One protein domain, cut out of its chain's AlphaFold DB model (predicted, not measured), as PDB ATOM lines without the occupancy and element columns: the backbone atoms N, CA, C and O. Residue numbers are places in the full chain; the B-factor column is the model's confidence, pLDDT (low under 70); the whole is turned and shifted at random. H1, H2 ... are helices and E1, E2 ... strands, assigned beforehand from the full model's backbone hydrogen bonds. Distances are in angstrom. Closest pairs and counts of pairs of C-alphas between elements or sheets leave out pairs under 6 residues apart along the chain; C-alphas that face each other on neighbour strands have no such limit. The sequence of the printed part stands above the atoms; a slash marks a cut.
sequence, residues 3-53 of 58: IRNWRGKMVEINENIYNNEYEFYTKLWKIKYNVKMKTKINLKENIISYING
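Overview. This is residues 3 to 53 of the 58 residues of an uncharacterized protein of viral metagenome (UniProt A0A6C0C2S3). A helix, H1, and an open loop of chain before it, residues 3 to 20 with the short strand E1, make a small thin body, and from it an arm, residues 40 to 53 with the second helix H2, sticks out and makes much of the length. Near its beginning the loop folds back on itself, residues 3 to 4 pairing with residues 10 to 11 of E1. The printed part has 51 residues with one named strand and two named helices, in the order E1, H1, H2; the class is mostly helix, though under half of the residues, 25, are in named elements. The whole is extended, with a radius of gyration of the C-alphas of 15.2 A and spans of 47 by 23 by 11 A.

Arrangement. H1, residues 21 to 33, is the longest helix. E1, residues 10 to 12, and H1 are apart. E1 pairs with no named strand, but residues 3 to 4 pair antiparallel with its residues 10 to 11. H2, residues 43 to 51, is apart from both H1 and E1. In H1 and H2 every O i to N i+4 pair is within hydrogen-bond range.

Along the chain. H1 measures 17.6 A from C-alpha 21 at (38.232, 8.298, 40.210) to C-alpha 33 at (51.249, 7.987, 52.093). E1 is 6.9 A long. H2 measures 12.2 A and ends with C-alpha 51 at (41.314, -21.122, 30.641).

Size, cuts and confidence. The two C-alphas farthest apart, those of Met 10 and Gly 53, are 47.4 A apart. Residues 40 to 53 stand free; without them the body spans 27 by 23 by 8 A. The printed part has no cut, and both links are short. The model's pLDDT is under 70 at residues 39 to 44 and residue 46.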
ATOM      1  N   ILE A   3      49.827  19.025  45.869       94.25
ATOM      2  CA  ILE A   3      49.786  18.224  47.102       94.25
ATOM      3  C   ILE A   3      51.185  18.028  47.678       94.25
ATOM      4  O   ILE A   3      52.181  18.078  46.958       94.25
ATOM      5  N   ARG A   4      51.270  17.743  48.980       95.94
ATOM      6  CA  ARG A   4      52.512  17.253  49.591       95.94
ATOM      7  C   ARG A   4      52.623  15.747  49.409       95.94
ATOM      8  O   ARG A   4      51.679  15.012  49.700       95.94
ATOM      9  N   ASN A   5      53.785  15.290  48.962       96.12
ATOM     10  CA  ASN A   5      54.113  13.874  48.999       96.12
ATOM     11  C   ASN A   5      54.556  13.439  50.407       96.12
ATOM     12  O   ASN A   5      54.788  14.267  51.289       96.12
ATOM     13  N   TRP A   6      54.741  12.134  50.594       96.19
ATOM     14  CA  TRP A   6      55.195  11.536  51.856       96.19
ATOM     15  C   TRP A   6      56.574  12.023  52.349       96.19
ATOM     16  O   TRP A   6      56.917  11.825  53.508       96.19
ATOM     17  N   ARG A   7      57.368  12.676  51.487       96.31
ATOM     18  CA  ARG A   7      58.654  13.311  51.828       96.31
ATOM     19  C   ARG A   7      58.515  14.810  52.129       96.31
ATOM     20  O   ARG A   7      59.522  15.505  52.220       96.31
ATOM     21  N   GLY A   8      57.291  15.336  52.192       95.31
ATOM     22  CA  GLY A   8      57.003  16.751  52.432       95.31
ATOM     23  C   GLY A   8      57.216  17.676  51.227       95.31
ATOM     24  O   GLY A   8      56.988  18.881  51.355       95.31
ATOM     25  N   LYS A   9      57.609  17.150  50.056       97.12
ATOM     26  CA  LYS A   9      57.792  17.947  48.832       97.12
ATOM     27  C   LYS A   9      56.445  18.243  48.180       97.12
ATOM     28  O   LYS A   9      55.593  17.357  48.095       97.12
ATOM     29  N   MET A  10      56.290  19.464  47.678       97.12
ATOM     30  CA  MET A  10      55.156  19.832  46.836       97.12
ATOM     31  C   MET A  10      55.286  19.154  45.474       97.12
ATOM     32  O   MET A  10      56.348  19.195  44.856       97.12
ATOM     33  N   VAL A  11      54.213  18.514  45.028       95.56
ATOM     34  CA  VAL A  11      54.102  17.892  43.711       95.56
ATOM     35  C   VAL A  11      52.770  18.272  43.085       95.56
ATOM     36  O   VAL A  11      51.759  18.417  43.777       95.56
ATOM     37  N   GLU A  12      52.779  18.444  41.773       95.50
ATOM     38  CA  GLU A  12      51.570  18.672  41.001       95.50
ATOM     39  C   GLU A  12      50.939  17.335  40.603       95.50
ATOM     40  O   GLU A  12      51.623  16.394  40.196       95.50
ATOM     41  N   ILE A  13      49.619  17.252  40.729       93.69
ATOM     42  CA  ILE A  13      48.798  16.175  40.196       93.69
ATOM     43  C   ILE A  13      47.696  16.781  39.328       93.69
ATOM     44  O   ILE A  13      46.940  17.651  39.766       93.69
ATOM     45  N   ASN A  14      47.617  16.326  38.084       93.25
ATOM     46  CA  ASN A  14      46.527  16.653  37.177       93.25
ATOM     47  C   ASN A  14      45.450  15.573  37.320       93.25
ATOM     48  O   ASN A  14      45.783  14.400  37.279       93.25
ATOM     49  N   GLU A  15      44.192  15.937  37.541       89.75
ATOM     50  CA  GLU A  15      43.095  14.963  37.648       89.75
ATOM     51  C   GLU A  15      42.643  14.469  36.266       89.75
ATOM     52  O   GLU A  15      42.309  13.301  36.098       89.75
ATOM     53  N   ASN A  16      42.772  15.318  35.244       92.19
ATOM     54  CA  ASN A  16      42.286  15.062  33.885       92.19
ATOM     55  C   ASN A  16      43.061  13.966  33.132       92.19
ATOM     56  O   ASN A  16      42.670  13.590  32.033       92.19
ATOM     57  N   ILE A  17      44.181  13.483  33.679       93.56
ATOM     58  CA  ILE A  17      44.990  12.417  33.060       93.56
ATOM     59  C   ILE A  17      44.544  11.005  33.462       93.56
ATOM     60  O   ILE A  17      45.099  10.039  32.945       93.56
ATOM     61  N   TYR A  18      43.604  10.867  34.403       90.62
ATOM     62  CA  TYR A  18      43.137   9.567  34.891       90.62
ATOM     63  C   TYR A  18      41.787   9.208  34.281       90.62
ATOM     64  O   TYR A  18      40.928  10.065  34.098       90.62
ATOM     65  N   ASN A  19      41.580   7.920  33.998       91.12
ATOM     66  CA  ASN A  19      40.373   7.456  33.306       91.12
ATOM     67  C   ASN A  19      39.155   7.340  34.230       91.12
ATOM     68  O   ASN A  19      38.024   7.231  33.765       91.12
ATOM     69  N   ASN A  20      39.385   7.271  35.541       90.88
ATOM     70  CA  ASN A  20      38.349   7.166  36.558       90.88
ATOM     71  C   ASN A  20      38.872   7.622  37.927       90.88
ATOM     72  O   ASN A  20      40.080   7.683  38.176       90.88
ATOM     73  N   GLU A  21      37.937   7.875  38.841       90.50
ATOM     74  CA  GLU A  21      38.232   8.298  40.210       90.50
ATOM     75  C   GLU A  21      39.095   7.279  40.965       90.50
ATOM     76  O   GLU A  21      40.006   7.654  41.701       90.50
ATOM     77  N   TYR A  22      38.859   5.978  40.770       89.50
ATOM     78  CA  TYR A  22      39.617   4.930  41.460       89.50
ATOM     79  C   TYR A  22      41.115   4.992  41.132       89.50
ATOM     80  O   TYR A  22      41.958   4.885  42.029       89.50
ATOM     81  N   GLU A  23      41.460   5.196  39.863       89.69
ATOM     82  CA  GLU A  23      42.834   5.338  39.390       89.69
ATOM     83  C   GLU A  23      43.487   6.595  39.984       89.69
ATOM     84  O   GLU A  23      44.590   6.522  40.545       89.69
ATOM     85  N   PHE A  24      42.762   7.717  39.951       93.19
ATOM     86  CA  PHE A  24      43.193   8.977  40.552       93.19
ATOM     87  C   PHE A  24      43.488   8.819  42.050       93.19
ATOM     88  O   PHE A  24      44.601   9.109  42.498       93.19
ATOM     89  N   TYR A  25      42.543   8.288  42.833       92.12
ATOM     90  CA  TYR A  25      42.697   8.134  44.281       92.12
ATOM     91  C   TYR A  25      43.770   7.109  44.658       92.12
ATOM     92  O   TYR A  25      44.521   7.327  45.613       92.12
ATOM     93  N   THR A  26      43.920   6.033  43.881       91.25
ATOM     94  CA  THR A  26      45.009   5.061  44.059       91.25
ATOM     95  C   THR A  26      46.370   5.742  43.921       91.25
ATOM     96  O   THR A  26      47.272   5.550  44.747       91.25
ATOM     97  N   LYS A  27      46.531   6.580  42.890       92.00
ATOM     98  CA  LYS A  27      47.771   7.320  42.661       92.00
ATOM     99  C   LYS A  27      47.992   8.398  43.722       92.00
ATOM    100  O   LYS A  27      49.112   8.527  44.223       92.00
ATOM    101  N   LEU A  28      46.935   9.109  44.110       93.56
ATOM    102  CA  LEU A  28      46.954  10.126  45.157       93.56
ATOM    103  C   LEU A  28      47.449   9.549  46.489       93.56
ATOM    104  O   LEU A  28      48.353  10.108  47.114       93.56
ATOM    105  N   TRP A  29      46.913   8.403  46.909       93.19
ATOM    106  CA  TRP A  29      47.319   7.745  48.152       93.19
ATOM    107  C   TRP A  29      48.763   7.258  48.106       93.19
ATOM    108  O   TRP A  29      49.495   7.418  49.085       93.19
ATOM    109  N   LYS A  30      49.213   6.737  46.960       93.94
ATOM    110  CA  LYS A  30      50.621   6.382  46.771       93.94
ATOM    111  C   LYS A  30      51.534   7.598  46.929       93.94
ATOM    112  O   LYS A  30      52.590   7.489  47.541       93.94
ATOM    113  N   ILE A  31      51.145   8.760  46.413       93.88
ATOM    114  CA  ILE A  31      51.943   9.986  46.538       93.88
ATOM    115  C   ILE A  31      51.957  10.492  47.987       93.88
ATOM    116  O   ILE A  31      53.025  10.823  48.509       93.88
ATOM    117  N   LYS A  32      50.792  10.533  48.639       94.25
ATOM    118  CA  LYS A  32      50.614  11.121  49.974       94.25
ATOM    119  C   LYS A  32      51.164  10.242  51.098       94.25
ATOM    120  O   LYS A  32      51.795  10.757  52.013       94.25
ATOM    121  N   TYR A  33      50.957   8.931  51.010       93.50
ATOM    122  CA  TYR A  33      51.249   7.987  52.093       93.50
ATOM    123  C   TYR A  33      52.308   6.940  51.735       93.50
ATOM    124  O   TYR A  33      52.657   6.122  52.576       93.50
ATOM    125  N   ASN A  34      52.811   6.927  50.495       93.50
ATOM    126  CA  ASN A  34      53.702   5.876  49.987       93.50
ATOM    127  C   ASN A  34      53.102   4.456  50.053       93.50
ATOM    128  O   ASN A  34      53.827   3.465  50.025       93.50
ATOM    129  N   VAL A  35      51.770   4.344  50.119       91.12
ATOM    130  CA  VAL A  35      51.064   3.059  50.175       91.12
ATOM    131  C   VAL A  35      50.707   2.612  48.762       91.12
ATOM    132  O   VAL A  35      50.086   3.349  47.997       91.12
ATOM    133  N   LYS A  36      51.076   1.379  48.407       85.81
ATOM    134  CA  LYS A  36      50.626   0.742  47.169       85.81
ATOM    135  C   LYS A  36      49.321   0.006  47.461       85.81
ATOM    136  O   LYS A  36      49.347  -1.052  48.086       85.81
ATOM    137  N   MET A  37      48.189   0.556  47.021       79.56
ATOM    138  CA  MET A  37      46.947  -0.217  47.037       79.56
ATOM    139  C   MET A  37      47.121  -1.436  46.130       79.56
ATOM    140  O   MET A  37      47.633  -1.316  45.013       79.56
ATOM    141  N   LYS A  38      46.715  -2.611  46.613       73.81
ATOM    142  CA  LYS A  38      46.574  -3.780  45.749       73.81
ATOM    143  C   LYS A  38      45.432  -3.462  44.788       73.81
ATOM    144  O   LYS A  38      44.299  -3.276  45.229       73.81
ATOM    145  N   THR A  39      45.736  -3.341  43.501       64.81
ATOM    146  CA  THR A  39      44.700  -3.325  42.470       64.81
ATOM    147  C   THR A  39      43.871  -4.591  42.635       64.81
ATOM    148  O   THR A  39      44.432  -5.660  42.896       64.81
ATOM    149  N   LYS A  40      42.538  -4.461  42.559       62.53
ATOM    150  CA  LYS A  40      41.646  -5.625  42.547       62.53
ATOM    151  C   LYS A  40      42.214  -6.626  41.548       62.53
ATOM    152  O   LYS A  40      42.560  -6.245  40.431       62.53
ATOM    153  N   ILE A  41      42.365  -7.864  42.013       59.81
ATOM    154  CA  ILE A  41      42.808  -9.012  41.229       59.81
ATOM    155  C   ILE A  41      42.148  -8.916  39.855       59.81
ATOM    156  O   ILE A  41      40.925  -8.787  39.774       59.81
ATOM    157  N   ASN A  42      42.968  -8.871  38.804       65.62
ATOM    158  CA  ASN A  42      42.495  -8.696  37.445       65.62
ATOM    159  C   ASN A  42      41.693  -9.953  37.092       65.62
ATOM    160  O   ASN A  42      42.245 -10.991  36.743       65.62
ATOM    161  N   LEU A  43      40.377  -9.878  37.281       65.75
ATOM    162  CA  LEU A  43      39.452 -10.999  37.131       65.75
ATOM    163  C   LEU A  43      39.590 -11.609  35.730       65.75
ATOM    164  O   LEU A  43      39.511 -12.819  35.569       65.75
ATOM    165  N   LYS A  44      39.929 -10.770  34.745       68.69
ATOM    166  CA  LYS A  44      40.283 -11.165  33.383       68.69
ATOM    167  C   LYS A  44      41.568 -11.994  33.311       68.69
ATOM    168  O   LYS A  44      41.553 -13.024  32.656       68.69
ATOM    169  N   GLU A  45      42.654 -11.594  33.974       70.81
ATOM    170  CA  GLU A  45      43.883 -12.410  34.035       70.81
ATOM    171  C   GLU A  45      43.644 -13.720  34.775       70.81
ATOM    172  O   GLU A  45      44.138 -14.750  34.341       70.81
ATOM    173  N   ASN A  46      42.837 -13.708  35.838       69.56
ATOM    174  CA  ASN A  46      42.448 -14.934  36.527       69.56
ATOM    175  C   ASN A  46      41.647 -15.870  35.614       69.56
ATOM    176  O   ASN A  46      41.963 -17.054  35.542       69.56
ATOM    177  N   ILE A  47      40.653 -15.350  34.882       76.31
ATOM    178  CA  ILE A  47      39.886 -16.125  33.895       76.31
ATOM    179  C   ILE A  47      40.810 -16.663  32.798       76.31
ATOM    180  O   ILE A  47      40.712 -17.832  32.451       76.31
ATOM    181  N   ILE A  48      41.726 -15.844  32.275       78.81
ATOM    182  CA  ILE A  48      42.690 -16.268  31.250       78.81
ATOM    183  C   ILE A  48      43.606 -17.368  31.797       78.81
ATOM    184  O   ILE A  48      43.767 -18.390  31.143       78.81
ATOM    185  N   SER A  49      44.149 -17.210  33.009       79.06
ATOM    186  CA  SER A  49      45.000 -18.226  33.642       79.06
ATOM    187  C   SER A  49      44.251 -19.531  33.924       79.06
ATOM    188  O   SER A  49      44.830 -20.603  33.806       79.06
ATOM    189  N   TYR A  50      42.953 -19.452  34.233       79.31
ATOM    190  CA  TYR A  50      42.093 -20.622  34.389       79.31
ATOM    191  C   TYR A  50      41.845 -21.325  33.049       79.31
ATOM    192  O   TYR A  50      42.027 -22.532  32.947       79.31
ATOM    193  N   ILE A  51      41.496 -20.574  31.997       81.31
ATOM    194  CA  ILE A  51      41.314 -21.122  30.641       81.31
ATOM    195  C   ILE A  51      42.610 -21.764  30.130       81.31
ATOM    196  O   ILE A  51      42.564 -22.812  29.493       81.31
ATOM    197  N   ASN A  52      43.762 -21.165  30.436       84.50
ATOM    198  CA  ASN A  52      45.076 -21.685  30.063       84.50
ATOM    199  C   ASN A  52      45.538 -22.873  30.929       84.50
ATOM    200  O   ASN A  52      46.599 -23.431  30.659       84.50
ATOM    201  N   GLY A  53      44.778 -23.267  31.959       78.06
ATOM    202  CA  GLY A  53      45.128 -24.380  32.848       78.06
ATOM    203  C   GLY A  53      46.289 -24.088  33.806       78.06
ATOM    204  O   GLY A  53      46.890 -25.009  34.347       78.06
TER     205      GLY A  53